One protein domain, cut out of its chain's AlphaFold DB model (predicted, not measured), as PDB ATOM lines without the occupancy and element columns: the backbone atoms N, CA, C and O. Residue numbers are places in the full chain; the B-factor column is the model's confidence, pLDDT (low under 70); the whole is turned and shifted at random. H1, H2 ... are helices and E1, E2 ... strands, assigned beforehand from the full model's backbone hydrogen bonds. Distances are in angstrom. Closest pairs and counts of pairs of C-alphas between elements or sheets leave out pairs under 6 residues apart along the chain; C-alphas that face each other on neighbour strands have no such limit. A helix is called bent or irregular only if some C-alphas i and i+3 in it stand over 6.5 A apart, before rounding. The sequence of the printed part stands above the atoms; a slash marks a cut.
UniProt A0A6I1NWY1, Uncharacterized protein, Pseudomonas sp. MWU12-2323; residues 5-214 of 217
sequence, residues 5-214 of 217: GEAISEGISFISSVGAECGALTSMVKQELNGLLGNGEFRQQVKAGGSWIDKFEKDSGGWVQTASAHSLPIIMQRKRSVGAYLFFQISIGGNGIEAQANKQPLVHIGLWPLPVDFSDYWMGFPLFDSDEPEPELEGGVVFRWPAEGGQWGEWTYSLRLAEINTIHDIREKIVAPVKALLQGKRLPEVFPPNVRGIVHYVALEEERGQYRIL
ATOM      1  N   GLY A   5     279.172 297.738 367.340       94.75
ATOM      2  CA  GLY A   5     280.219 297.093 366.547       94.75
ATOM      3  C   GLY A   5     279.806 295.734 365.967       94.75
ATOM      4  O   GLY A   5     280.152 295.421 364.824       94.75
ATOM      5  N   GLU A   6     279.033 294.947 366.719       95.19
ATOM      6  CA  GLU A   6     278.493 293.655 366.275       95.19
ATOM      7  C   GLU A   6     277.483 293.862 365.141       95.19
ATOM      8  O   GLU A   6     277.650 293.295 364.063       95.19
ATOM      9  N   ALA A   7     276.531 294.784 365.320       96.19
ATOM     10  CA  ALA A   7     275.528 295.101 364.301       96.19
ATOM     11  C   ALA A   7     276.148 295.610 362.983       96.19
ATOM     12  O   ALA A   7     275.690 295.251 361.898       96.19
ATOM     13  N   ILE A   8     277.216 296.419 363.055       94.81
ATOM     14  CA  ILE A   8     277.959 296.856 361.861       94.81
ATOM     15  C   ILE A   8     278.576 295.645 361.150       94.81
ATOM     16  O   ILE A   8     278.431 295.505 359.937       94.81
ATOM     17  N   SER A   9     279.239 294.758 361.893       96.00
ATOM     18  CA  SER A   9     279.921 293.586 361.327       96.00
ATOM     19  C   SER A   9     278.941 292.603 360.676       96.00
ATOM     20  O   SER A   9     279.207 292.084 359.587       96.00
ATOM     21  N   GLU A  10     277.784 292.388 361.302       96.25
ATOM     22  CA  GLU A  10     276.684 291.592 360.750       96.25
ATOM     23  C   GLU A  10     276.126 292.213 359.467       96.25
ATOM     24  O   GLU A  10     275.959 291.513 358.468       96.25
ATOM     25  N   GLY A  11     275.917 293.535 359.451       95.12
ATOM     26  CA  GLY A  11     275.450 294.260 358.269       95.12
ATOM     27  C   GLY A  11     276.397 294.122 357.074       95.12
ATOM     28  O   GLY A  11     275.953 293.813 355.967       95.12
ATOM     29  N   ILE A  12     277.710 294.270 357.292       95.12
ATOM     30  CA  ILE A  12     278.723 294.043 356.245       95.12
ATOM     31  C   ILE A  12     278.681 292.601 355.734       95.12
ATOM     32  O   ILE A  12     278.702 292.367 354.525       95.12
ATOM     33  N   SER A  13     278.609 291.633 356.649       96.50
ATOM     34  CA  SER A  13     278.591 290.207 356.304       96.50
ATOM     35  C   SER A  13     277.356 289.838 355.481       96.50
ATOM     36  O   SER A  13     277.453 289.083 354.510       96.50
ATOM     37  N   PHE A  14     276.207 290.423 355.819       95.69
ATOM     38  CA  PHE A  14     274.973 290.270 355.064       95.69
ATOM     39  C   PHE A  14     275.099 290.850 353.649       95.69
ATOM     40  O   PHE A  14     274.877 290.127 352.681       95.69
ATOM     41  N   ILE A  15     275.540 292.108 353.509       94.12
ATOM     42  CA  ILE A  15     275.741 292.751 352.195       94.12
ATOM     43  C   ILE A  15     276.711 291.933 351.331       94.12
ATOM     44  O   ILE A  15     276.458 291.709 350.147       94.12
ATOM     45  N   SER A  16     277.803 291.435 351.922       95.12
ATOM     46  CA  SER A  16     278.767 290.598 351.203       95.12
ATOM     47  C   SER A  16     278.156 289.279 350.728       95.12
ATOM     48  O   SER A  16     278.497 288.812 349.641       95.12
ATOM     49  N   SER A  17     277.269 288.676 351.523       95.94
ATOM     50  CA  SER A  17     276.581 287.432 351.157       95.94
ATOM     51  C   SER A  17     275.604 287.671 350.005       95.94
ATOM     52  O   SER A  17     275.641 286.942 349.016       95.94
ATOM     53  N   VAL A  18     274.831 288.762 350.064       94.38
ATOM     54  CA  VAL A  18     273.946 289.194 348.968       94.38
ATOM     55  C   VAL A  18     274.736 289.408 347.674       94.38
ATOM     56  O   VAL A  18     274.325 288.941 346.612       94.38
ATOM     57  N   GLY A  19     275.900 290.063 347.747       94.69
ATOM     58  CA  GLY A  19     276.773 290.255 346.587       94.69
ATOM     59  C   GLY A  19     277.275 288.937 345.986       94.69
ATOM     60  O   GLY A  19     277.276 288.777 344.763       94.69
ATOM     61  N   ALA A  20     277.657 287.971 346.827       96.06
ATOM     62  CA  ALA A  20     278.088 286.648 346.380       96.06
ATOM     63  C   ALA A  20     276.950 285.867 345.696       96.06
ATOM     64  O   ALA A  20     277.166 285.267 344.641       96.06
ATOM     65  N   GLU A  21     275.737 285.918 346.250       96.50
ATOM     66  CA  GLU A  21     274.548 285.293 345.660       96.50
ATOM     67  C   GLU A  21     274.164 285.935 344.322       96.50
ATOM     68  O   GLU A  21     273.914 285.220 343.351       96.50
ATOM     69  N   CYS A  22     274.213 287.269 344.221       96.94
ATOM     70  CA  CYS A  22     274.002 287.974 342.956       96.94
ATOM     71  C   CYS A  22     275.045 287.561 341.907       96.94
ATOM     72  O   CYS A  22     274.695 287.301 340.758       96.94
ATOM     73  N   GLY A  23     276.316 287.433 342.302       97.12
ATOM     74  CA  GLY A  23     277.378 286.937 341.424       97.12
ATOM     75  C   GLY A  23     277.112 285.516 340.916       97.12
ATOM     76  O   GLY A  23     277.225 285.256 339.715       97.12
ATOM     77  N   ALA A  24     276.698 284.608 341.805       97.38
ATOM     78  CA  ALA A  24     276.337 283.240 341.440       97.38
ATOM     79  C   ALA A  24     275.129 283.199 340.487       97.38
ATOM     80  O   ALA A  24     275.173 282.499 339.469       97.38
ATOM     81  N   LEU A  25     274.083 283.984 340.767       98.06
ATOM     82  CA  LEU A  25     272.917 284.119 339.894       98.06
ATOM     83  C   LEU A  25     273.314 284.637 338.509       98.06
ATOM     84  O   LEU A  25     272.946 284.029 337.504       98.06
ATOM     85  N   THR A  26     274.119 285.700 338.441       98.44
ATOM     86  CA  THR A  26     274.643 286.248 337.184       98.44
ATOM     87  C   THR A  26     275.358 285.178 336.363       98.44
ATOM     88  O   THR A  26     275.093 285.046 335.166       98.44
ATOM     89  N   SER A  27     276.229 284.374 336.979       98.38
ATOM     90  CA  SER A  27     276.913 283.276 336.289       98.38
ATOM     91  C   SER A  27     275.935 282.242 335.727       98.38
ATOM     92  O   SER A  27     276.071 281.845 334.566       98.38
ATOM     93  N   MET A  28     274.928 281.843 336.507       98.31
ATOM     94  CA  MET A  28     273.924 280.866 336.074       98.31
ATOM     95  C   MET A  28     273.041 281.401 334.938       98.31
ATOM     96  O   MET A  28     272.837 280.703 333.944       98.31
ATOM     97  N   VAL A  29     272.565 282.647 335.032       98.56
ATOM     98  CA  VAL A  29     271.756 283.290 333.983       98.56
ATOM     99  C   VAL A  29     272.555 283.412 332.685       98.56
ATOM    100  O   VAL A  29     272.068 283.010 331.626       98.56
ATOM    101  N   LYS A  30     273.811 283.880 332.752       98.62
ATOM    102  CA  LYS A  30     274.703 283.948 331.583       98.62
ATOM    103  C   LYS A  30     274.903 282.575 330.946       98.62
ATOM    104  O   LYS A  30     274.844 282.459 329.723       98.62
ATOM    105  N   GLN A  31     275.130 281.534 331.750       98.00
ATOM    106  CA  GLN A  31     275.315 280.168 331.257       98.00
ATOM    107  C   GLN A  31     274.067 279.648 330.533       98.00
ATOM    108  O   GLN A  31     274.178 279.139 329.417       98.00
ATOM    109  N   GLU A  32     272.888 279.792 331.134       97.94
ATOM    110  CA  GLU A  32     271.635 279.294 330.564       97.94
ATOM    111  C   GLU A  32     271.228 280.064 329.292       97.94
ATOM    112  O   GLU A  32     270.847 279.450 328.293       97.94
ATOM    113  N   LEU A  33     271.404 281.392 329.263       97.62
ATOM    114  CA  LEU A  33     271.160 282.204 328.063       97.62
ATOM    115  C   LEU A  33     272.168 281.916 326.942       97.62
ATOM    116  O   LEU A  33     271.783 281.800 325.776       97.62
ATOM    117  N   ASN A  34     273.450 281.720 327.269       96.44
ATOM    118  CA  ASN A  34     274.440 281.259 326.293       96.44
ATOM    119  C   ASN A  34     274.063 279.877 325.732       96.44
ATOM    120  O   ASN A  34     274.190 279.647 324.528       96.44
ATOM    121  N   GLY A  35     273.570 278.971 326.582       95.31
ATOM    122  CA  GLY A  35     273.076 277.653 326.181       95.31
ATOM    123  C   GLY A  35     271.904 277.738 325.202       95.31
ATOM    124  O   GLY A  35     271.919 277.068 324.167       95.31
ATOM    125  N   LEU A  36     270.934 278.621 325.471       95.00
ATOM    126  CA  LEU A  36     269.819 278.909 324.563       95.00
ATOM    127  C   LEU A  36     270.317 279.345 323.176       95.00
ATOM    128  O   LEU A  36     269.891 278.785 322.166       95.00
ATOM    129  N   LEU A  37     271.239 280.309 323.121       92.69
ATOM    130  CA  LEU A  37     271.776 280.855 321.864       92.69
ATOM    131  C   LEU A  37     272.759 279.913 321.150       92.69
ATOM    132  O   LEU A  37     273.025 280.074 319.957       92.69
ATOM    133  N   GLY A  38     273.306 278.929 321.865       89.00
ATOM    134  CA  GLY A  38     274.143 277.866 321.313       89.00
ATOM    135  C   GLY A  38     273.354 276.717 320.675       89.00
ATOM    136  O   GLY A  38     273.912 275.989 319.853       89.00
ATOM    137  N   ASN A  39     272.068 276.563 321.014       84.06
ATOM    138  CA  ASN A  39     271.219 275.469 320.539       84.06
ATOM    139  C   ASN A  39     270.927 275.589 319.030       84.06
ATOM    140  O   ASN A  39     270.430 276.612 318.568       84.06
ATOM    141  N   GLY A  40     271.215 274.533 318.263       73.25
ATOM    142  CA  GLY A  40     271.252 274.542 316.796       73.25
ATOM    143  C   GLY A  40     270.003 275.080 316.090       73.25
ATOM    144  O   GLY A  40     270.150 275.805 315.109       73.25
ATOM    145  N   GLU A  41     268.796 274.790 316.584       77.31
ATOM    146  CA  GLU A  41     267.550 275.282 315.965       77.31
ATOM    147  C   GLU A  41     267.336 276.784 316.192       77.31
ATOM    148  O   GLU A  41     266.946 277.513 315.280       77.31
ATOM    149  N   PHE A  42     267.635 277.268 317.401       82.69
ATOM    150  CA  PHE A  42     267.475 278.678 317.752       82.69
ATOM    151  C   PHE A  42     268.633 279.537 317.232       82.69
ATOM    152  O   PHE A  42     268.423 280.665 316.794       82.69
ATOM    153  N   ARG A  43     269.841 278.968 317.163       81.56
ATOM    154  CA  ARG A  43     271.066 279.616 316.674       81.56
ATOM    155  C   ARG A  43     270.973 280.078 315.220       81.56
ATOM    156  O   ARG A  43     271.643 281.033 314.828       81.56
ATOM    157  N   GLN A  44     270.161 279.403 314.406       81.69
ATOM    158  CA  GLN A  44     269.883 279.842 313.035       81.69
ATOM    159  C   GLN A  44     269.039 281.123 312.995       81.69
ATOM    160  O   GLN A  44     269.027 281.806 311.972       81.69
ATOM    161  N   GLN A  45     268.338 281.441 314.086       85.62
ATOM    162  CA  GLN A  45     267.490 282.622 314.226       85.62
ATOM    163  C   GLN A  45     268.230 283.773 314.907       85.62
ATOM    164  O   GLN A  45     268.306 284.880 314.372       85.62
ATOM    165  N   VAL A  46     268.814 283.485 316.066       90.06
ATOM    166  CA  VAL A  46     269.517 284.447 316.910       90.06
ATOM    167  C   VAL A  46     270.753 283.770 317.484       90.06
ATOM    168  O   VAL A  46     270.677 282.659 318.001       90.06
ATOM    169  N   LYS A  47     271.904 284.434 317.414       91.56
ATOM    170  CA  LYS A  47     273.154 283.946 318.009       91.56
ATOM    171  C   LYS A  47     273.868 285.057 318.764       91.56
ATOM    172  O   LYS A  47     273.713 286.228 318.425       91.56
ATOM    173  N   ALA A  48     274.711 284.686 319.722       94.38
ATOM    174  CA  ALA A  48     275.623 285.634 320.351       94.38
ATOM    175  C   ALA A  48     276.575 286.245 319.304       94.38
ATOM    176  O   ALA A  48     277.128 285.543 318.451       94.38
ATOM    177  N   GLY A  49     276.736 287.565 319.364       93.38
ATOM    178  CA  GLY A  49     277.626 288.363 318.523       93.38
ATOM    179  C   GLY A  49     278.968 288.699 319.169       93.38
ATOM    180  O   GLY A  49     279.784 289.359 318.534       93.38
ATOM    181  N   GLY A  50     279.201 288.265 320.408       94.12
ATOM    182  CA  GLY A  50     280.382 288.601 321.199       94.12
ATOM    183  C   GLY A  50     280.282 288.071 322.629       94.12
ATOM    184  O   GLY A  50     279.499 287.161 322.904       94.12
ATOM    185  N   SER A  51     281.089 288.636 323.525       96.88
ATOM    186  CA  SER A  51     281.056 288.360 324.963       96.88
ATOM    187  C   SER A  51     280.063 289.263 325.693       96.88
ATOM    188  O   SER A  51     279.669 290.310 325.182       96.88
ATOM    189  N   TRP A  52     279.700 288.870 326.914       98.38
ATOM    190  CA  TRP A  52     278.951 289.719 327.837       98.38
ATOM    191  C   TRP A  52     279.717 291.013 328.143       98.38
ATOM    192  O   TRP A  52     280.937 290.991 328.318       98.38
ATOM    193  N   ILE A  53     278.980 292.116 328.201       98.44
ATOM    194  CA  ILE A  53     279.433 293.443 328.607       98.44
ATOM    195  C   ILE A  53     278.811 293.711 329.973       98.44
ATOM    196  O   ILE A  53     277.590 293.654 330.108       98.44
ATOM    197  N   ASP A  54     279.650 293.980 330.969       98.31
ATOM    198  CA  ASP A  54     279.224 294.147 332.355       98.31
ATOM    199  C   ASP A  54     279.344 295.614 332.780       98.31
ATOM    200  O   ASP A  54     280.377 296.251 332.562       98.31
ATOM    201  N   LYS A  55     278.287 296.137 333.404       97.94
ATOM    202  CA  LYS A  55     278.238 297.464 334.022       97.94
ATOM    203  C   LYS A  55     277.737 297.346 335.453       97.94
ATOM    204  O   LYS A  55     276.964 296.448 335.783       97.94
ATOM    205  N   PHE A  56     278.167 298.272 336.298       96.56
ATOM    206  CA  PHE A  56     277.849 298.277 337.719       96.56
ATOM    207  C   PHE A  56     277.501 299.691 338.155       96.56
ATOM    208  O   PHE A  56     278.144 300.644 337.714       96.56
ATOM    209  N   GLU A  57     276.526 299.797 339.043       95.94
ATOM    210  CA  GLU A  57     276.137 301.043 339.686       95.94
ATOM    211  C   GLU A  57     276.413 300.943 341.180       95.94
ATOM    212  O   GLU A  57     276.287 299.873 341.786       95.94
ATOM    213  N   LYS A  58     276.814 302.064 341.770       95.31
ATOM    214  CA  LYS A  58     277.026 302.183 343.205       95.31
ATOM    215  C   LYS A  58     276.117 303.252 343.787       95.31
ATOM    216  O   LYS A  58     275.634 304.121 343.071       95.31
ATOM    217  N   ASP A  59     275.951 303.203 345.099       93.56
ATOM    218  CA  ASP A  59     275.329 304.272 345.863       93.56
ATOM    219  C   ASP A  59     276.063 305.614 345.692       93.56
ATOM    220  O   ASP A  59     277.180 305.693 345.177       93.56
ATOM    221  N   SER A  60     275.449 306.697 346.174       91.31
ATOM    222  CA  SER A  60     276.021 308.049 346.091       91.31
ATOM    223  C   SER A  60     277.372 308.189 346.805       91.31
ATOM    224  O   SER A  60     278.168 309.060 346.453       91.31
ATOM    225  N   GLY A  61     277.656 307.322 347.783       91.75
ATOM    226  CA  GLY A  61     278.951 307.224 348.455       91.75
ATOM    227  C   GLY A  61     280.018 306.456 347.667       91.75
ATOM    228  O   GLY A  61     281.189 306.480 348.049       91.75
ATOM    229  N   GLY A  62     279.650 305.770 346.580       92.00
ATOM    230  CA  GLY A  62     280.555 304.975 345.749       92.00
ATOM    231  C   GLY A  62     281.093 303.715 346.436       92.00
ATOM    232  O   GLY A  62     282.111 303.156 345.998       92.00
ATOM    233  N   TRP A  63     280.436 303.262 347.503       90.12
ATOM    234  CA  TRP A  63     280.912 302.189 348.371       90.12
ATOM    235  C   TRP A  63     280.108 300.901 348.192       90.12
ATOM    236  O   TRP A  63     280.711 299.839 348.026       90.12
ATOM    237  N   VAL A  64     278.778 300.988 348.142       92.69
ATOM    238  CA  VAL A  64     277.896 299.822 347.978       92.69
ATOM    239  C   VAL A  64     277.448 299.719 346.532       92.69
ATOM    240  O   VAL A  64     276.953 300.685 345.969       92.69
ATOM    241  N   GLN A  65     277.585 298.539 345.931       94.00
ATOM    242  CA  GLN A  65     277.006 298.275 344.617       94.00
ATOM    243  C   GLN A  65     275.485 298.116 344.738       94.00
ATOM    244  O   GLN A  65     275.009 297.236 345.454       94.00
ATOM    245  N   THR A  66     274.728 298.960 344.043       95.69
ATOM    246  CA  THR A  66     273.257 299.002 344.086       95.69
ATOM    247  C   THR A  66     272.619 298.309 342.893       95.69
ATOM    248  O   THR A  66     271.490 297.829 343.006       95.69
ATOM    249  N   ALA A  67     273.344 298.193 341.778       97.38
ATOM    250  CA  ALA A  67     272.904 297.439 340.615       97.38
ATOM    251  C   ALA A  67     274.073 296.850 339.810       97.38
ATOM    252  O   ALA A  67     275.222 297.295 339.880       97.38
ATOM    253  N   SER A  68     273.766 295.829 339.017       98.06
ATOM    254  CA  SER A  68     274.647 295.273 337.989       98.06
ATOM    255  C   SER A  68     273.849 294.975 336.738       98.06
ATOM    256  O   SER A  68     272.764 294.407 336.833       98.06
ATOM    257  N   ALA A  69     274.401 295.293 335.579       98.31
ATOM    258  CA  ALA A  69     273.795 295.014 334.295       98.31
ATOM    259  C   ALA A  69     274.751 294.238 333.397       98.31
ATOM    260  O   ALA A  69     275.969 294.423 333.422       98.31
ATOM    261  N   HIS A  70     274.169 293.349 332.604       98.69
ATOM    262  CA  HIS A  70     274.885 292.401 331.773       98.69
ATOM    263  C   HIS A  70     274.238 292.384 330.400       98.69
ATOM    264  O   HIS A  70     273.096 291.951 330.265       98.69
ATOM    265  N   SER A  71     274.961 292.829 329.378       98.69
ATOM    266  CA  SER A  71     274.461 292.917 328.007       98.69
ATOM    267  C   SER A  71     275.225 291.972 327.089       98.69
ATOM    268  O   SER A  71     276.448 292.031 326.988       98.69
ATOM    269  N   LEU A  72     274.505 291.104 326.386       98.12
ATOM    270  CA  LEU A  72     275.041 290.205 325.378       98.12
ATOM    271  C   LEU A  72     274.676 290.728 323.985       98.12
ATOM    272  O   LEU A  72     273.491 290.728 323.639       98.12
ATOM    273  N   PRO A  73     275.653 291.127 323.150       96.44
ATOM    274  CA  PRO A  73     275.376 291.445 321.756       96.44
ATOM    275  C   PRO A  73     274.768 290.231 321.051       96.44
ATOM    276  O   PRO A  73     275.305 289.123 321.134       96.44
ATOM    277  N   ILE A  74     273.684 290.438 320.307       93.81
ATOM    278  CA  ILE A  74     273.035 289.396 319.511       93.81
ATOM    279  C   ILE A  74     273.044 289.740 318.019       93.81
ATOM    280  O   ILE A  74     272.835 290.879 317.595       93.81
ATOM    281  N   ILE A  75     273.290 288.722 317.198       91.19
ATOM    282  CA  ILE A  75     273.188 288.771 315.739       91.19
ATOM    283  C   ILE A  75     271.925 288.015 315.345       91.19
ATOM    284  O   ILE A  75     271.767 286.837 315.674       91.19
ATOM    285  N   MET A  76     271.051 288.691 314.610       82.94
ATOM    286  CA  MET A  76     269.766 288.153 314.162       82.94
ATOM    287  C   MET A  76     269.837 287.701 312.701       82.94
ATOM    288  O   MET A  76     270.702 288.155 311.947       82.94
ATOM    289  N   GLN A  77     268.932 286.797 312.314       75.94
ATOM    290  CA  GLN A  77     268.850 286.172 310.988       75.94
ATOM    291  C   GLN A  77     269.310 287.054 309.833       75.94
ATOM    292  O   GLN A  77     268.893 288.203 309.692       75.94
ATOM    293  N   ARG A  78     270.111 286.458 308.940       68.12
ATOM    294  CA  ARG A  78     270.573 287.040 307.666       68.12
ATOM    295  C   ARG A  78     271.444 288.297 307.796       68.12
ATOM    296  O   ARG A  78     272.085 288.664 306.814       68.12
ATOM    297  N   LYS A  79     271.538 288.920 308.976       72.50
ATOM    298  CA  LYS A  79     272.465 290.021 309.245       72.50
ATOM    299  C   LYS A  79     273.844 289.482 309.629       72.50
ATOM    300  O   LYS A  79     273.998 288.374 310.143       72.50
ATOM    301  N   ARG A  80     274.873 290.281 309.334       77.69
ATOM    302  CA  ARG A  80     276.276 289.993 309.685       77.69
ATOM    303  C   ARG A  80     276.786 290.832 310.861       77.69
ATOM    304  O   ARG A  80     277.898 290.597 311.312       77.69
ATOM    305  N   SER A  81     275.984 291.777 311.346       84.62
ATOM    306  CA  SER A  81     276.314 292.693 312.437       84.62
ATOM    307  C   SER A  81     275.426 292.454 313.655       84.62
ATOM    308  O   SER A  81     274.352 291.852 313.546       84.62
ATOM    309  N   VAL A  82     275.878 292.949 314.808       88.00
ATOM    310  CA  VAL A  82     275.057 293.049 316.019       88.00
ATOM    311  C   VAL A  82     273.822 293.889 315.697       88.00
ATOM    312  O   VAL A  82     273.936 294.938 315.063       88.00
ATOM    313  N   GLY A  83     272.648 293.368 316.050       85.69
ATOM    314  CA  GLY A  83     271.365 294.031 315.811       85.69
ATOM    315  C   GLY A  83     270.706 294.568 317.077       85.69
ATOM    316  O   GLY A  83     269.865 295.448 316.964       85.69
ATOM    317  N   ALA A  84     271.070 294.016 318.234       92.56
ATOM    318  CA  ALA A  84     270.552 294.374 319.548       92.56
ATOM    319  C   ALA A  84     271.429 293.726 320.638       92.56
ATOM    320  O   ALA A  84     272.352 292.958 320.341       92.56
ATOM    321  N   TYR A  85     271.095 293.995 321.891       95.88
ATOM    322  CA  TYR A  85     271.721 293.492 323.099       95.88
ATOM    323  C   TYR A  85     270.639 292.884 323.983       95.88
ATOM    324  O   TYR A  85     269.755 293.582 324.474       95.88
ATOM    325  N   LEU A  86     270.705 291.567 324.171       97.56
ATOM    326  CA  LEU A  86     269.931 290.905 325.216       97.56
ATOM    327  C   LEU A  86     270.569 291.290 326.542       97.56
ATOM    328  O   LEU A  86     271.768 291.072 326.711       97.56
ATOM    329  N   PHE A  87     269.803 291.832 327.475       98.31
ATOM    330  CA  PHE A  87     270.342 292.216 328.765       98.31
ATOM    331  C   PHE A  87     269.557 291.622 329.922       98.31
ATOM    332  O   PHE A  87     268.380 291.274 329.804       98.31
ATOM    333  N   PHE A  88     270.238 291.536 331.058       98.75
ATOM    334  CA  PHE A  88     269.575 291.505 332.347       98.75
ATOM    335  C   PHE A  88     270.272 292.455 333.322       98.75
ATOM    336  O   PHE A  88     271.491 292.631 333.267       98.75
ATOM    337  N   GLN A  89     269.488 293.074 334.195       98.56
ATOM    338  CA  GLN A  89     269.924 294.025 335.211       98.56
ATOM    339  C   GLN A  89     269.393 293.566 336.565       98.56
ATOM    340  O   GLN A  89     268.190 293.412 336.729       98.56
ATOM    341  N   ILE A  90     270.281 293.347 337.528       98.56
ATOM    342  CA  ILE A  90     269.928 293.092 338.926       98.56
ATOM    343  C   ILE A  90     269.992 294.433 339.653       98.56
ATOM    344  O   ILE A  90     271.068 295.025 339.734       98.56
ATOM    345  N   SER A  91     268.862 294.892 340.179       98.00
ATOM    346  CA  SER A  91     268.737 296.139 340.934       98.00
ATOM    347  C   SER A  91     268.350 295.830 342.375       98.00
ATOM    348  O   SER A  91     267.285 295.278 342.646       98.00
ATOM    349  N   ILE A  92     269.238 296.171 343.305       96.38
ATOM    350  CA  ILE A  92     269.083 295.957 344.751       96.38
ATOM    351  C   ILE A  92     268.575 297.235 345.426       96.38
ATOM    352  O   ILE A  92     267.820 297.169 346.394       96.38
ATOM    353  N   GLY A  93     268.969 298.394 344.896       93.69
ATOM    354  CA  GLY A  93     268.558 299.714 345.360       93.69
ATOM    355  C   GLY A  93     268.620 300.752 344.242       93.69
ATOM    356  O   GLY A  93     268.999 300.431 343.116       93.69
ATOM    357  N   GLY A  94     268.262 301.991 344.578       92.44
ATOM    358  CA  GLY A  94     268.223 303.110 343.636       92.44
ATOM    359  C   GLY A  94     267.086 303.003 342.621       92.44
ATOM    360  O   GLY A  94     266.180 302.176 342.748       92.44
ATOM    361  N   ASN A  95     267.172 303.827 341.585       93.50
ATOM    362  CA  ASN A  95     266.089 304.092 340.643       93.50
ATOM    363  C   ASN A  95     265.562 302.834 339.909       93.50
ATOM    364  O   ASN A  95     264.410 302.806 339.480       93.50
ATOM    365  N   GLY A  96     266.351 301.755 339.798       94.81
ATOM    366  CA  GLY A  96     265.904 300.486 339.195       94.81
ATOM    367  C   GLY A  96     264.781 299.781 339.967       94.81
ATOM    368  O   GLY A  96     264.027 298.994 339.398       94.81
ATOM    369  N   ILE A  97     264.616 300.083 341.258       96.19
ATOM    370  CA  ILE A  97     263.548 299.513 342.091       96.19
ATOM    371  C   ILE A  97     262.467 300.528 342.477       96.19
ATOM    372  O   ILE A  97     261.551 300.151 343.205       96.19
ATOM    373  N   GLU A  98     262.549 301.777 342.013       95.31
ATOM    374  CA  GLU A  98     261.745 302.906 342.520       95.31
ATOM    375  C   GLU A  98     260.316 303.004 341.976       95.31
ATOM    376  O   GLU A  98     259.591 303.934 342.325       95.31
ATOM    377  N   ALA A  99     259.849 302.011 341.211       95.94
ATOM    378  CA  ALA A  99     258.427 301.890 340.918       95.94
ATOM    379  C   ALA A  99     257.601 301.981 342.213       95.94
ATOM    380  O   ALA A  99     257.900 301.329 343.221       95.94
ATOM    381  N   GLN A 100     256.536 302.778 342.185       96.00
ATOM    382  CA  GLN A 100     255.731 303.076 343.358       96.00
ATOM    383  C   GLN A 100     255.229 301.781 344.017       96.00
ATOM    384  O   GLN A 100     254.837 300.818 343.352       96.00
ATOM    385  N   ALA A 101     255.230 301.775 345.351       94.62
ATOM    386  CA  ALA A 101     254.887 300.627 346.191       94.62
ATOM    387  C   ALA A 101     255.839 299.418 346.078       94.62
ATOM    388  O   ALA A 101     255.544 298.362 346.643       94.62
ATOM    389  N   ASN A 102     257.007 299.563 345.442       95.88
ATOM    390  CA  ASN A 102     258.070 298.572 345.526       95.88
ATOM    391  C   ASN A 102     259.057 298.875 346.659       95.88
ATOM    392  O   ASN A 102     259.413 300.019 346.923       95.88
ATOM    393  N   LYS A 103     259.525 297.815 347.321       91.56
ATOM    394  CA  LYS A 103     260.623 297.861 348.304       91.56
ATOM    395  C   LYS A 103     261.564 296.665 348.162       91.56
ATOM    396  O   LYS A 103     262.306 296.350 349.087       91.56
ATOM    397  N   GLN A 104     261.450 295.933 347.058       95.12
ATOM    398  CA  GLN A 104     262.134 294.664 346.860       95.12
ATOM    399  C   GLN A 104     263.108 294.758 345.684       95.12
ATOM    400  O   GLN A 104     262.785 295.424 344.695       95.12
ATOM    401  N   PRO A 105     264.252 294.057 345.757       97.25
ATOM    402  CA  PRO A 105     265.164 293.919 344.633       97.25
ATOM    403  C   PRO A 105     264.495 293.277 343.417       97.25
ATOM    404  O   PRO A 105     263.708 292.330 343.544       97.25
ATOM    405  N   LEU A 106     264.847 293.774 342.237       98.31
ATOM    406  CA  LEU A 106     264.302 293.335 340.960       98.31
ATOM    407  C   LEU A 106     265.403 292.798 340.044       98.31
ATOM    408  O   LEU A 106     266.566 293.192 340.131       98.31
ATOM    409  N   VAL A 107     265.012 291.907 339.139       98.56
ATOM    410  CA  VAL A 107     265.792 291.536 337.960       98.56
ATOM    411  C   VAL A 107     265.009 291.967 336.735       98.56
ATOM    412  O   VAL A 107     263.922 291.455 336.487       98.56
ATOM    413  N   HIS A 108     265.557 292.890 335.963       98.69
ATOM    414  CA  HIS A 108     265.002 293.303 334.681       98.69
ATOM    415  C   HIS A 108     265.642 292.471 333.581       98.69
ATOM    416  O   HIS A 108     266.854 292.267 333.599       98.69
ATOM    417  N   ILE A 109     264.850 291.988 332.634       98.69
ATOM    418  CA  ILE A 109     265.317 291.229 331.478       98.69
ATOM    419  C   ILE A 109     264.719 291.873 330.241       98.69
ATOM    420  O   ILE A 109     263.504 292.061 330.167       98.69
ATOM    421  N   GLY A 110     265.559 292.184 329.263       97.56
ATOM    422  CA  GLY A 110     265.096 292.914 328.100       97.56
ATOM    423  C   GLY A 110     265.982 292.790 326.875       97.56
ATOM    424  O   GLY A 110     267.009 292.108 326.872       97.56
ATOM    425  N   LEU A 111     265.557 293.460 325.814       95.75
ATOM    426  CA  LEU A 111     266.262 293.550 324.551       95.75
ATOM    427  C   LEU A 111     266.329 294.991 324.084       95.75
ATOM    428  O   LEU A 111     265.295 295.628 323.896       95.75
ATOM    429  N   TRP A 112     267.551 295.429 323.810       93.75
ATOM    430  CA  TRP A 112     267.903 296.825 323.641       93.75
ATOM    431  C   TRP A 112     268.797 297.083 322.421       93.75
ATOM    432  O   TRP A 112     269.579 296.211 322.055       93.75
ATOM    433  N   PRO A 113     268.725 298.247 321.756       92.06
ATOM    434  CA  PRO A 113     269.595 298.630 320.648       92.06
ATOM    435  C   PRO A 113     271.053 298.819 321.077       92.06
ATOM    436  O   PRO A 113     271.960 298.572 320.279       92.06
ATOM    437  N   LEU A 114     271.282 299.219 322.328       93.25
ATOM    438  CA  LEU A 114     272.592 299.499 322.910       93.25
ATOM    439  C   LEU A 114     272.819 298.640 324.162       93.25
ATOM    440  O   LEU A 114     271.852 298.193 324.784       93.25
ATOM    441  N   PRO A 115     274.080 298.353 324.533       96.62
ATOM    442  CA  PRO A 115     274.347 297.739 325.824       96.62
ATOM    443  C   PRO A 115     273.897 298.686 326.937       96.62
ATOM    444  O   PRO A 115     273.915 299.903 326.762       96.62
ATOM    445  N   VAL A 116     273.533 298.116 328.082       97.00
ATOM    446  CA  VAL A 116     273.156 298.898 329.257       97.00
ATOM    447  C   VAL A 116     274.329 299.792 329.662       97.00
ATOM    448  O   VAL A 116     275.467 299.321 329.740       97.00
ATOM    449  N   ASP A 117     274.037 301.052 329.959       94.50
ATOM    450  CA  ASP A 117     274.908 301.996 330.640       94.50
ATOM    451  C   ASP A 117     274.090 302.802 331.651       94.50
ATOM    452  O   ASP A 117     273.117 303.453 331.281       94.50
ATOM    453  N   PHE A 118     274.488 302.784 332.924       94.50
ATOM    454  CA  PHE A 118     273.733 303.430 334.006       94.50
ATOM    455  C   PHE A 118     273.704 304.969 333.918       94.50
ATOM    456  O   PHE A 118     273.025 305.614 334.708       94.50
ATOM    457  N   SER A 119     274.421 305.568 332.962       90.69
ATOM    458  CA  SER A 119     274.317 306.996 332.645       90.69
ATOM    459  C   SER A 119     273.158 307.334 331.711       90.69
ATOM    460  O   SER A 119     272.555 308.387 331.880       90.69
ATOM    461  N   ASP A 120     272.859 306.469 330.739       85.94
ATOM    462  CA  ASP A 120     272.071 306.868 329.561       85.94
ATOM    463  C   ASP A 120     271.018 305.838 329.146       85.94
ATOM    464  O   ASP A 120     270.014 306.184 328.537       85.94
ATOM    465  N   TYR A 121     271.255 304.554 329.410       88.38
ATOM    466  CA  TYR A 121     270.442 303.482 328.858       88.38
ATOM    467  C   TYR A 121     270.423 302.323 329.853       88.38
ATOM    468  O   TYR A 121     271.307 301.475 329.814       88.38
ATOM    469  N   TRP A 122     269.486 302.327 330.808       93.94
ATOM    470  CA  TRP A 122     269.335 301.331 331.894       93.94
ATOM    471  C   TRP A 122     267.870 301.321 332.417       93.94
ATOM    472  O   TRP A 122     267.114 302.254 332.160       93.94
ATOM    473  N   MET A 123     267.395 300.190 332.959       95.38
ATOM    474  CA  MET A 123     265.973 300.049 333.316       95.38
ATOM    475  C   MET A 123     265.728 300.744 334.653       95.38
ATOM    476  O   MET A 123     266.222 300.267 335.676       95.38
ATOM    477  N   GLY A 124     264.948 301.822 334.638       95.19
ATOM    478  CA  GLY A 124     264.742 302.708 335.778       95.19
ATOM    479  C   GLY A 124     263.338 303.273 335.896       95.19
ATOM    480  O   GLY A 124     262.488 303.035 335.042       95.19
ATOM    481  N   PHE A 125     263.111 304.020 336.976       94.00
ATOM    482  CA  PHE A 125     261.918 304.832 337.180       94.00
ATOM    483  C   PHE A 125     262.346 306.280 337.498       94.00
ATOM    484  O   PHE A 125     263.180 306.459 338.387       94.00
ATOM    485  N   PRO A 126     261.826 307.304 336.791       94.06
ATOM    486  CA  PRO A 126     260.904 307.205 335.656       94.06
ATOM    487  C   PRO A 126     261.524 306.430 334.479       94.06
ATOM    488  O   PRO A 126     262.731 306.462 334.270       94.06
ATOM    489  N   LEU A 127     260.691 305.668 333.768       93.00
ATOM    490  CA  LEU A 127     261.119 304.748 332.708       93.00
ATOM    491  C   LEU A 127     261.441 305.453 331.389       93.00
ATOM    492  O   LEU A 127     262.212 304.939 330.587       93.00
ATOM    493  N   PHE A 128     260.793 306.585 331.150       89.75
ATOM    494  CA  PHE A 128     260.977 307.412 329.970       89.75
ATOM    495  C   PHE A 128     260.621 308.854 330.327       89.75
ATOM    496  O   PHE A 128     259.751 309.091 331.176       89.75
ATOM    497  N   ASP A 129     261.270 309.802 329.662       86.12
ATOM    498  CA  ASP A 129     261.040 311.232 329.870       86.12
ATOM    499  C   ASP A 129     259.895 311.784 328.991       86.12
ATOM    500  O   ASP A 129     259.232 311.071 328.228       86.12
ATOM    501  N   SER A 130     259.608 313.088 329.101       77.06
ATOM    502  CA  SER A 130     258.543 313.751 328.324       77.06
ATOM    503  C   SER A 130     258.739 313.657 326.813       77.06
ATOM    504  O   SER A 130     257.756 313.611 326.070       77.06
ATOM    505  N   ASP A 131     259.996 313.613 326.383       82.12
ATOM    506  CA  ASP A 131     260.394 313.714 324.980       82.12
ATOM    507  C   ASP A 131     260.611 312.332 324.342       82.12
ATOM    508  O   ASP A 131     260.847 312.224 323.139       82.12
ATOM    509  N   GLU A 132     260.482 311.270 325.139       84.56
ATOM    510  CA  GLU A 132     260.666 309.887 324.721       84.56
ATOM    511  C   GLU A 132     259.328 309.188 324.429       84.56
ATOM    512  O   GLU A 132     258.292 309.511 325.038       84.56
ATOM    513  N   PRO A 133     259.316 308.223 323.490       86.00
ATOM    514  CA  PRO A 133     258.126 307.447 323.184       86.00
ATOM    515  C   PRO A 133     257.725 306.573 324.377       86.00
ATOM    516  O   PRO A 133     258.512 305.780 324.892       86.00
ATOM    517  N   GLU A 134     256.461 306.686 324.777       90.81
ATOM    518  CA  GLU A 134     255.873 305.844 325.815       90.81
ATOM    519  C   GLU A 134     255.770 304.382 325.335       90.81
ATOM    520  O   GLU A 134     255.266 304.135 324.230       90.81
ATOM    521  N   PRO A 135     256.227 303.398 326.133       93.25
ATOM    522  CA  PRO A 135     256.079 301.995 325.789       93.25
ATOM    523  C   PRO A 135     254.635 301.510 325.936       93.25
ATOM    524  O   PRO A 135     253.903 301.888 326.847       93.25
ATOM    525  N   GLU A 136     254.259 300.547 325.100       94.06
ATOM    526  CA  GLU A 136     253.095 299.698 325.340       94.06
ATOM    527  C   GLU A 136     253.378 298.789 326.549       94.06
ATOM    528  O   GLU A 136     254.336 298.013 326.533       94.06
ATOM    529  N   LEU A 137     252.535 298.845 327.584       95.44
ATOM    530  CA  LEU A 137     252.591 297.923 328.720       95.44
ATOM    531  C   LEU A 137     251.659 296.722 328.491       95.44
ATOM    532  O   LEU A 137     250.475 296.729 328.836       95.44
ATOM    533  N   GLU A 138     252.207 295.656 327.915       95.00
ATOM    534  CA  GLU A 138     251.464 294.456 327.542       95.00
ATOM    535  C   GLU A 138     251.077 293.640 328.786       95.00
ATOM    536  O   GLU A 138     251.937 293.127 329.509       95.00
ATOM    537  N   GLY A 139     249.770 293.523 329.051       93.12
ATOM    538  CA  GLY A 139     249.225 292.735 330.167       93.12
ATOM    539  C   GLY A 139     249.702 293.179 331.556       93.12
ATOM    540  O   GLY A 139     249.648 292.389 332.498       93.12
ATOM    541  N   GLY A 140     250.212 294.409 331.682       95.62
ATOM    542  CA  GLY A 140     250.848 294.886 332.909       95.62
ATOM    543  C   GLY A 140     252.255 294.331 333.149       95.62
ATOM    544  O   GLY A 140     252.801 294.583 334.211       95.62
ATOM    545  N   VAL A 141     252.854 293.566 332.230       96.38
ATOM    546  CA  VAL A 141     254.089 292.801 332.506       96.38
ATOM    547  C   VAL A 141     255.256 293.196 331.611       96.38
ATOM    548  O   VAL A 141     256.373 293.367 332.098       96.38
ATOM    549  N   VAL A 142     255.025 293.286 330.300       97.38
ATOM    550  CA  VAL A 142     256.097 293.509 329.322       97.38
ATOM    551  C   VAL A 142     255.972 294.920 328.772       97.38
ATOM    552  O   VAL A 142     255.013 295.220 328.064       97.38
ATOM    553  N   PHE A 143     256.952 295.769 329.062       97.00
ATOM    554  CA  PHE A 143     257.118 297.045 328.376       97.00
ATOM    555  C   PHE A 143     257.626 296.791 326.965       97.00
ATOM    556  O   PHE A 143     258.541 295.983 326.786       97.00
ATOM    557  N   ARG A 144     257.054 297.469 325.971       94.25
ATOM    558  CA  ARG A 144     257.485 297.381 324.577       94.25
ATOM    559  C   ARG A 144     257.531 298.740 323.918       94.25
ATOM    560  O   ARG A 144     256.518 299.430 323.864       94.25
ATOM    561  N   TRP A 145     258.663 299.063 323.314       91.38
ATOM    562  CA  TRP A 145     258.780 300.262 322.498       91.38
ATOM    563  C   TRP A 145     258.568 299.915 321.022       91.38
ATOM    564  O   TRP A 145     259.023 298.861 320.548       91.38
ATOM    565  N   PRO A 146     257.855 300.773 320.273       76.38
ATOM    566  CA  PRO A 146     257.711 300.606 318.838       76.38
ATOM    567  C   PRO A 146     259.092 300.653 318.177       76.38
ATOM    568  O   PRO A 146     259.907 301.524 318.455       76.38
ATOM    569  N   ALA A 147     259.369 299.692 317.297       68.06
ATOM    570  CA  ALA A 147     260.653 299.630 316.618       68.06
ATOM    571  C   ALA A 147     260.765 300.771 315.594       68.06
ATOM    572  O   ALA A 147     260.168 300.692 314.518       68.06
ATOM    573  N   GLU A 148     261.572 301.794 315.862       55.59
ATOM    574  CA  GLU A 148     262.005 302.701 314.799       55.59
ATOM    575  C   GLU A 148     263.026 301.972 313.911       55.59
ATOM    576  O   GLU A 148     264.208 301.849 314.220       55.59
ATOM    577  N   GLY A 149     262.557 301.380 312.809       50.53
ATOM    578  CA  GLY A 149     263.426 300.753 311.800       50.53
ATOM    579  C   GLY A 149     264.071 299.410 312.192       50.53
ATOM    580  O   GLY A 149     264.818 298.831 311.395       50.53
ATOM    581  N   GLY A 150     263.771 298.868 313.376       51.53
ATOM    582  CA  GLY A 150     264.152 297.518 313.806       51.53
ATOM    583  C   GLY A 150     263.111 296.453 313.427       51.53
ATOM    584  O   GLY A 150     261.915 296.712 313.410       51.53
ATOM    585  N   GLN A 151     263.544 295.218 313.145       56.47
ATOM    586  CA  GLN A 151     262.612 294.083 312.968       56.47
ATOM    587  C   GLN A 151     262.044 293.561 314.299       56.47
ATOM    588  O   GLN A 151     261.061 292.828 314.298       56.47
ATOM    589  N   TRP A 152     262.682 293.913 315.414       65.56
ATOM    590  CA  TRP A 152     262.392 293.412 316.749       65.56
ATOM    591  C   TRP A 152     262.381 294.642 317.647       65.56
ATOM    592  O   TRP A 152     263.427 295.260 317.822       65.56
ATOM    593  N   GLY A 153     261.195 295.066 318.085       82.12
ATOM    594  CA  GLY A 153     261.064 296.205 318.996       82.12
ATOM    595  C   GLY A 153     261.765 295.936 320.320       82.12
ATOM    596  O   GLY A 153     262.047 294.783 320.661       82.12
ATOM    597  N   GLU A 154     262.045 297.005 321.049       92.12
ATOM    598  CA  GLU A 154     262.631 296.913 322.380       92.12
ATOM    599  C   GLU A 154     261.586 296.379 323.341       92.12
ATOM    600  O   GLU A 154     260.387 296.637 323.194       92.12
ATOM    601  N   TRP A 155     262.034 295.609 324.319       95.75
ATOM    602  CA  TRP A 155     261.146 295.122 325.355       95.75
ATOM    603  C   TRP A 155     261.897 294.864 326.642       95.75
ATOM    604  O   TRP A 155     263.065 294.485 326.607       95.75
ATOM    605  N   THR A 156     261.195 295.001 327.761       97.62
ATOM    606  CA  THR A 156     261.708 294.668 329.089       97.62
ATOM    607  C   THR A 156     260.570 294.145 329.952       97.62
ATOM    608  O   THR A 156     259.446 294.639 329.885       97.62
ATOM    609  N   TYR A 157     260.855 293.152 330.782       98.44
ATOM    610  CA  TYR A 157     259.999 292.757 331.897       98.44
ATOM    611  C   TYR A 157     260.847 292.610 333.158       98.44
ATOM    612  O   TYR A 157     262.073 292.493 333.085       98.44
ATOM    613  N   SER A 158     260.192 292.608 334.313       98.44
ATOM    614  CA  SER A 158     260.872 292.534 335.604       98.44
ATOM    615  C   SER A 158     260.406 291.323 336.403       98.44
ATOM    616  O   SER A 158     259.238 290.934 336.362       98.44
ATOM    617  N   LEU A 159     261.330 290.752 337.166       98.25
ATOM    618  CA  LEU A 159     261.109 289.682 338.128       98.25
ATOM    619  C   LEU A 159     261.498 290.171 339.525       98.25
ATOM    620  O   LEU A 159     262.433 290.954 339.675       98.25
ATOM    621  N   ARG A 160     260.839 289.669 340.565       97.44
ATOM    622  CA  ARG A 160     261.308 289.798 341.947       97.44
ATOM    623  C   ARG A 160     262.545 288.924 342.120       97.44
ATOM    624  O   ARG A 160     262.471 287.715 341.908       97.44
ATOM    625  N   LEU A 161     263.665 289.512 342.536       97.38
ATOM    626  CA  LEU A 161     264.927 288.779 342.697       97.38
ATOM    627  C   LEU A 161     264.783 287.602 343.675       97.38
ATOM    628  O   LEU A 161     265.250 286.505 343.390       97.38
ATOM    629  N   ALA A 162     264.067 287.815 344.784       95.12
ATOM    630  CA  ALA A 162     263.833 286.807 345.823       95.12
ATOM    631  C   ALA A 162     263.021 285.586 345.345       95.12
ATOM    632  O   ALA A 162     262.977 284.560 346.020       95.12
ATOM    633  N   GLU A 163     262.384 285.672 344.176       96.38
ATOM    634  CA  GLU A 163     261.615 284.577 343.585       96.38
ATOM    635  C   GLU A 163     262.458 283.736 342.608       96.38
ATOM    636  O   GLU A 163     261.920 282.849 341.949       96.38
ATOM    637  N   ILE A 164     263.770 283.974 342.489       96.69
ATOM    638  CA  ILE A 164     264.676 283.221 341.607       96.69
ATOM    639  C   ILE A 164     265.668 282.435 342.464       96.69
ATOM    640  O   ILE A 164     266.749 282.916 342.788       96.69
ATOM    641  N   ASN A 165     265.302 281.207 342.826       93.44
ATOM    642  CA  ASN A 165     266.038 280.427 343.826       93.44
ATOM    643  C   ASN A 165     266.749 279.205 343.234       93.44
ATOM    644  O   ASN A 165     267.627 278.614 343.861       93.44
ATOM    645  N   THR A 166     266.364 278.794 342.028       95.94
ATOM    646  CA  THR A 166     266.842 277.561 341.404       95.94
ATOM    647  C   THR A 166     267.147 277.747 339.923       95.94
ATOM    648  O   THR A 166     266.666 278.660 339.254       95.94
ATOM    649  N   ILE A 167     267.900 276.806 339.354       97.00
ATOM    650  CA  ILE A 167     268.099 276.748 337.899       97.00
ATOM    651  C   ILE A 167     266.781 276.527 337.138       97.00
ATOM    652  O   ILE A 167     266.657 276.926 335.982       97.00
ATOM    653  N   HIS A 168     265.789 275.897 337.777       96.56
ATOM    654  CA  HIS A 168     264.457 275.744 337.202       96.56
ATOM    655  C   HIS A 168     263.759 277.102 337.079       96.56
ATOM    656  O   HIS A 168     263.254 277.406 336.001       96.56
ATOM    657  N   ASP A 169     263.850 277.946 338.111       96.94
ATOM    658  CA  ASP A 169     263.341 279.322 338.071       96.94
ATOM    659  C   ASP A 169     263.990 280.121 336.941       96.94
ATOM    660  O   ASP A 169     263.294 280.780 336.179       96.94
ATOM    661  N   ILE A 170     265.313 280.021 336.768       98.12
ATOM    662  CA  ILE A 170     266.017 280.692 335.661       98.12
ATOM    663  C   ILE A 170     265.456 280.229 334.310       98.12
ATOM    664  O   ILE A 170     265.187 281.039 333.423       98.12
ATOM    665  N   ARG A 171     265.243 278.923 334.134       97.06
ATOM    666  CA  ARG A 171     264.724 278.378 332.876       97.06
ATOM    667  C   ARG A 171     263.294 278.822 332.590       97.06
ATOM    668  O   ARG A 171     263.006 279.216 331.461       97.06
ATOM    669  N   GLU A 172     262.421 278.754 333.586       96.75
ATOM    670  CA  GLU A 172     260.997 279.066 333.449       96.75
ATOM    671  C   GLU A 172     260.731 280.574 333.370       96.75
ATOM    672  O   GLU A 172     259.924 281.006 332.552       96.75
ATOM    673  N   LYS A 173     261.420 281.375 334.188       97.75
ATOM    674  CA  LYS A 173     261.150 282.811 334.360       97.75
ATOM    675  C   LYS A 173     262.005 283.695 333.459       97.75
ATOM    676  O   LYS A 173     261.605 284.820 333.190       97.75
ATOM    677  N   ILE A 174     263.158 283.202 332.989       98.25
ATOM    678  CA  ILE A 174     264.088 283.970 332.144       98.25
ATOM    679  C   ILE A 174     264.250 283.323 330.768       98.25
ATOM    680  O   ILE A 174     263.902 283.925 329.756       98.25
ATOM    681  N   VAL A 175     264.764 282.093 330.691       97.62
ATOM    682  CA  VAL A 175     265.189 281.494 329.410       97.62
ATOM    683  C   VAL A 175     264.014 281.257 328.462       97.62
ATOM    684  O   VAL A 175     264.087 281.626 327.288       97.62
ATOM    685  N   ALA A 176     262.935 280.633 328.942       96.56
ATOM    686  CA  ALA A 176     261.762 280.353 328.120       96.56
ATOM    687  C   ALA A 176     261.055 281.645 327.652       96.56
ATOM    688  O   ALA A 176     260.828 281.761 326.442       96.56
ATOM    689  N   PRO A 177     260.812 282.649 328.521       97.44
ATOM    690  CA  PRO A 177     260.278 283.944 328.107       97.44
ATOM    691  C   PRO A 177     261.181 284.685 327.123       97.44
ATOM    692  O   PRO A 177     260.701 285.155 326.095       97.44
ATOM    693  N   VAL A 178     262.498 284.724 327.359       97.06
ATOM    694  CA  VAL A 178     263.462 285.330 326.424       97.06
ATOM    695  C   VAL A 178     263.387 284.651 325.060       97.06
ATOM    696  O   VAL A 178     263.312 285.336 324.042       97.06
ATOM    697  N   LYS A 179     263.355 283.313 325.012       95.44
ATOM    698  CA  LYS A 179     263.191 282.573 323.754       95.44
ATOM    699  C   LYS A 179     261.892 282.962 323.048       95.44
ATOM    700  O   LYS A 179     261.921 283.212 321.849       95.44
ATOM    701  N   ALA A 180     260.772 283.009 323.768       94.62
ATOM    702  CA  ALA A 180     259.472 283.366 323.209       94.62
ATOM    703  C   ALA A 180     259.460 284.800 322.647       94.62
ATOM    704  O   ALA A 180     259.044 285.015 321.507       94.62
ATOM    705  N   LEU A 181     259.986 285.765 323.401       94.62
ATOM    706  CA  LEU A 181     260.068 287.173 323.004       94.62
ATOM    707  C   LEU A 181     260.995 287.376 321.798       94.62
ATOM    708  O   LEU A 181     260.627 288.056 320.842       94.62
ATOM    709  N   LEU A 182     262.147 286.700 321.777       92.31
ATOM    710  CA  LEU A 182     263.055 286.642 320.623       92.31
ATOM    711  C   LEU A 182     262.504 285.837 319.436       92.31
ATOM    712  O   LEU A 182     263.160 285.762 318.402       92.31
ATOM    713  N   GLN A 183     261.325 285.226 319.556       90.12
ATOM    714  CA  GLN A 183     260.561 284.652 318.442       90.12
ATOM    715  C   GLN A 183     259.372 285.534 318.034       90.12
ATOM    716  O   GLN A 183     258.610 285.162 317.146       90.12
ATOM    717  N   GLY A 184     259.219 286.704 318.661       89.75
ATOM    718  CA  GLY A 184     258.176 287.675 318.350       89.75
ATOM    719  C   GLY A 184     256.847 287.347 319.017       89.75
ATOM    720  O   GLY A 184     255.836 287.962 318.683       89.75
ATOM    721  N   LYS A 185     256.831 286.390 319.955       92.88
ATOM    722  CA  LYS A 185     255.626 286.048 320.704       92.88
ATOM    723  C   LYS A 185     255.198 287.198 321.614       92.88
ATOM    724  O   LYS A 185     256.008 288.014 322.074       92.88
ATOM    725  N   ARG A 186     253.895 287.221 321.860       92.94
ATOM    726  CA  ARG A 186     253.151 288.172 322.689       92.94
ATOM    727  C   ARG A 186     252.518 287.419 323.861       92.94
ATOM    728  O   ARG A 186     252.533 286.187 323.891       92.94
ATOM    729  N   LEU A 187     251.997 288.126 324.852       91.88
ATOM    730  CA  LEU A 187     251.183 287.526 325.899       91.88
ATOM    731  C   LEU A 187     249.887 286.955 325.298       91.88
ATOM    732  O   LEU A 187     249.328 287.539 324.369       91.88
ATOM    733  N   PRO A 188     249.394 285.815 325.813       93.00
ATOM    734  CA  PRO A 188     249.905 285.059 326.963       93.00
ATOM    735  C   PRO A 188     251.000 284.026 326.621       93.00
ATOM    736  O   PRO A 188     251.414 283.275 327.489       93.00
ATOM    737  N   GLU A 189     251.494 283.947 325.385       93.56
ATOM    738  CA  GLU A 189     252.403 282.868 324.948       93.56
ATOM    739  C   GLU A 189     253.840 282.965 325.494       93.56
ATOM    740  O   GLU A 189     254.621 282.021 325.340       93.56
ATOM    741  N   VAL A 190     254.216 284.107 326.076       95.44
ATOM    742  CA  VAL A 190     255.560 284.349 326.626       95.44
ATOM    743  C   VAL A 190     255.747 283.683 327.987       95.44
ATOM    744  O   VAL A 190     256.809 283.111 328.236       95.44
ATOM    745  N   PHE A 191     254.729 283.732 328.847       93.25
ATOM    746  CA  PHE A 191     254.784 283.176 330.195       93.25
ATOM    747  C   PHE A 191     253.730 282.083 330.366       93.25
ATOM    748  O   PHE A 191     252.577 282.279 329.982       93.25
ATOM    749  N   PRO A 192     254.080 280.952 330.995       85.31
ATOM    750  CA  PRO A 192     253.077 280.052 331.543       85.31
ATOM    751  C   PRO A 192     252.083 280.800 332.457       85.31
ATOM    752  O   PRO A 192     252.432 281.815 333.067       85.31
ATOM    753  N   PRO A 193     250.839 280.313 332.590       81.25
ATOM    754  CA  PRO A 193     249.907 280.878 333.556       81.25
ATOM    755  C   PRO A 193     250.464 280.740 334.985       81.25
ATOM    756  O   PRO A 193     250.995 279.692 335.345       81.25
ATOM    757  N   ASN A 194     250.283 281.777 335.810       81.75
ATOM    758  CA  ASN A 194     250.629 281.807 337.242       81.75
ATOM    759  C   ASN A 194     252.128 281.681 337.589       81.75
ATOM    760  O   ASN A 194     252.470 281.204 338.674       81.75
ATOM    761  N   VAL A 195     253.035 282.119 336.711       89.19
ATOM    762  CA  VAL A 195     254.463 282.198 337.058       89.19
ATOM    763  C   VAL A 195     254.677 283.227 338.171       89.19
ATOM    764  O   VAL A 195     254.445 284.425 337.996       89.19
ATOM    765  N   ARG A 196     255.143 282.753 339.329       92.25
ATOM    766  CA  ARG A 196     255.432 283.600 340.492       92.25
ATOM    767  C   ARG A 196     256.624 284.517 340.252       92.25
ATOM    768  O   ARG A 196     257.558 284.171 339.530       92.25
ATOM    769  N   GLY A 197     256.599 285.672 340.905       93.94
ATOM    770  CA  GLY A 197     257.694 286.631 340.877       93.94
ATOM    771  C   GLY A 197     257.724 287.538 339.656       93.94
ATOM    772  O   GLY A 197     258.528 288.462 339.649       93.94
ATOM    773  N   ILE A 198     256.855 287.350 338.658       96.44
ATOM    774  CA  ILE A 198     256.689 288.329 337.575       96.44
ATOM    775  C   ILE A 198     256.135 289.633 338.144       96.44
ATOM    776  O   ILE A 198     255.134 289.635 338.851       96.44
ATOM    777  N   VAL A 199     256.760 290.762 337.837       96.94
ATOM    778  CA  VAL A 199     256.258 292.056 338.290       96.94
ATOM    779  C   VAL A 199     255.123 292.524 337.384       96.94
ATOM    780  O   VAL A 199     255.272 292.560 336.166       96.94
ATOM    781  N   HIS A 200     254.011 292.923 338.003       96.81
ATOM    782  CA  HIS A 200     252.902 293.581 337.323       96.81
ATOM    783  C   HIS A 200     252.904 295.073 337.644       96.81
ATOM    784  O   HIS A 200     252.886 295.458 338.813       96.81
ATOM    785  N   TYR A 201     252.899 295.894 336.607       97.19
ATOM    786  CA  TYR A 201     252.904 297.342 336.657       97.19
ATOM    787  C   TYR A 201     251.544 297.918 336.265       97.19
ATOM    788  O   TYR A 201     250.794 297.335 335.481       97.19
ATOM    789  N   VAL A 202     251.254 299.107 336.787       97.00
ATOM    790  CA  VAL A 202     250.187 299.998 336.321       97.00
ATOM    791  C   VAL A 202     250.774 301.399 336.212       97.00
ATOM    792  O   VAL A 202     251.454 301.840 337.140       97.00
ATOM    793  N   ALA A 203     250.546 302.073 335.086       95.00
ATOM    794  CA  ALA A 203     251.001 303.445 334.872       95.00
ATOM    795  C   ALA A 203     250.363 304.402 335.889       95.00
ATOM    796  O   ALA A 203     249.211 304.214 336.290       95.00
ATOM    797  N   LEU A 204     251.112 305.421 336.308       93.38
ATOM    798  CA  LEU A 204     250.584 306.511 337.122       93.38
ATOM    799  C   LEU A 204     250.167 307.663 336.208       93.38
ATOM    800  O   LEU A 204     251.006 308.272 335.555       93.38
ATOM    801  N   GLU A 205     248.868 307.967 336.168       85.69
ATOM    802  CA  GLU A 205     248.307 308.980 335.255       85.69
ATOM    803  C   GLU A 205     248.908 310.382 335.460       85.69
ATOM    804  O   GLU A 205     249.003 311.160 334.514       85.69
ATOM    805  N   GLU A 206     249.326 310.703 336.687       85.69
ATOM    806  CA  GLU A 206     249.819 312.033 337.070       85.69
ATOM    807  C   GLU A 206     251.340 312.200 336.894       85.69
ATOM    808  O   GLU A 206     251.835 313.327 336.882       85.69
ATOM    809  N   GLU A 207     252.088 311.105 336.724       89.00
ATOM    810  CA  GLU A 207     253.553 311.102 336.676       89.00
ATOM    811  C   GLU A 207     254.045 310.256 335.490       89.00
ATOM    812  O   GLU A 207     254.205 309.039 335.578       89.00
ATOM    813  N   ARG A 208     254.284 310.909 334.346       90.44
ATOM    814  CA  ARG A 208     254.769 310.242 333.126       90.44
ATOM    815  C   ARG A 208     256.068 309.477 333.402       90.44
ATOM    816  O   ARG A 208     256.940 309.961 334.117       90.44
ATOM    817  N   GLY A 209     256.178 308.272 332.848       92.19
ATOM    818  CA  GLY A 209     257.316 307.386 333.093       92.19
ATOM    819  C   GLY A 209     257.256 306.644 334.428       92.19
ATOM    820  O   GLY A 209     258.009 305.686 334.608       92.19
ATOM    821  N   GLN A 210     256.361 307.014 335.347       95.38
ATOM    822  CA  GLN A 210     256.220 306.337 336.629       95.38
ATOM    823  C   GLN A 210     255.174 305.229 336.582       95.38
ATOM    824  O   GLN A 210     254.126 305.310 335.938       95.38
ATOM    825  N   TYR A 211     255.474 304.170 337.325       96.81
ATOM    826  CA  TYR A 211     254.637 302.987 337.417       96.81
ATOM    827  C   TYR A 211     254.534 302.532 338.859       96.81
ATOM    828  O   TYR A 211     255.469 302.674 339.643       96.81
ATOM    829  N   ARG A 212     253.408 301.914 339.195       96.75
ATOM    830  CA  ARG A 212     253.181 301.244 340.473       96.75
ATOM    831  C   ARG A 212     253.237 299.738 340.289       96.75
ATOM    832  O   ARG A 212     252.612 299.215 339.368       96.75
ATOM    833  N   ILE A 213     253.919 299.038 341.193       96.31
ATOM    834  CA  ILE A 213     253.870 297.575 341.245       96.31
ATOM    835  C   ILE A 213     252.591 297.127 341.956       96.31
ATOM    836  O   ILE A 213     252.271 297.590 343.054       96.31
ATOM    837  N   LEU A 214     251.863 296.199 341.339       93.62
ATOM    838  CA  LEU A 214     250.726 295.537 341.962       93.62
ATOM    839  C   LEU A 214     251.195 294.479 342.977       93.62
ATOM    840  O   LEU A 214     252.195 293.789 342.739       93.62
TER     841      LEU A 214
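Overview. This is residues 5 to 214 of the 217 residues of an uncharacterized protein of Pseudomonas sp. MWU12-2323 (UniProt A0A6I1NWY1). One twisted sheet of eight strands, E1 to E8, has two helices over the same face: the long H1 runs along E3 and E4, and the shorter H3 packs on E5. Residues 5 to 14 of H1 stick out from the body, and the small hairpin of E9 and E10 lies near the E6 end of the sheet. The printed part has 210 residues with three named helices and ten named strands, in the order H1, H2, E1 to E8, H3, E9, E10; the class is mixed, helices and strands. The large sheet is branched, with antiparallel neighbour pairs. The whole is compact, with a radius of gyration of the C-alphas of 17.1 A and spans of 60 by 41 by 34 A.

Arrangement. Start with H1, residues 5 to 38, which is on the sheet at a height over the sheet of 10.6 A, over E3, residues 65 to 76, and E4, residues 84 to 91. It runs along the strands, at 4 degrees to E3 on the local plane. H2, residues 40 to 43, is not on the sheet. On one side of E3 find E1, residues 46 to 48, with N 47 and O 75 at 3.0 A, and E2, residues 53 to 58, with N 55 and O 69 at 2.9 A. E4 is on the other side, with N 70 and O 88 at 2.9 A. E5, residues 106 to 112, has N 108 and O 89 at 2.8 A and completes the meander E2 E3 E4 E5, each strand the antiparallel neighbour of the one before. E6, residues 136 to 138, E7, residues 142 to 144, and E8, residues 155 to 160, form another; look at N 138 and O 142, 2.8 A, and N 143 and O 156, 2.9 A. E5 and E8 are antiparallel neighbours, N 109 and O 157 at 2.9 A, and E5 to E8 form a Greek key, a meander of three whose last strand pairs with the strand before it. H3, residues 167 to 181, touches H1's residues 28 to 36 alone, at a steep tilt of 49 degrees, the same way; the closest C-alphas, of Leu 33 and Val 175, are 6.2 A apart. E9, residues 201 to 203, and E10, residues 211 to 213, form a hairpin, with N 202 and O 212 at 2.9 A. Every O i to N i+4 pair in H1 is within hydrogen-bond range, and 9 of 11 in H3; H2 is too short for one.

Along the chain. Find C-alpha 5 at (280.219, 297.093, 366.547); from there H1 runs 49.5 A to C-alpha 38. E3 is 32.9 A long, E4 21.5 A and H3 19.9 A. H3 is only just irregular: C-alphas 173 and 176 are 6.7 A apart. E10 ends at C-alpha 213, (253.870, 297.575, 341.245).

Size, cuts and confidence. The farthest C-alphas, of Gly 5 and Arg 78, are 60.5 A apart. The printed part has no cut; the links E4 to E5, E5 to E6 and H3 to E9 are long. Look for pLDDT under 70 at residue 78 and residues 147 to 152.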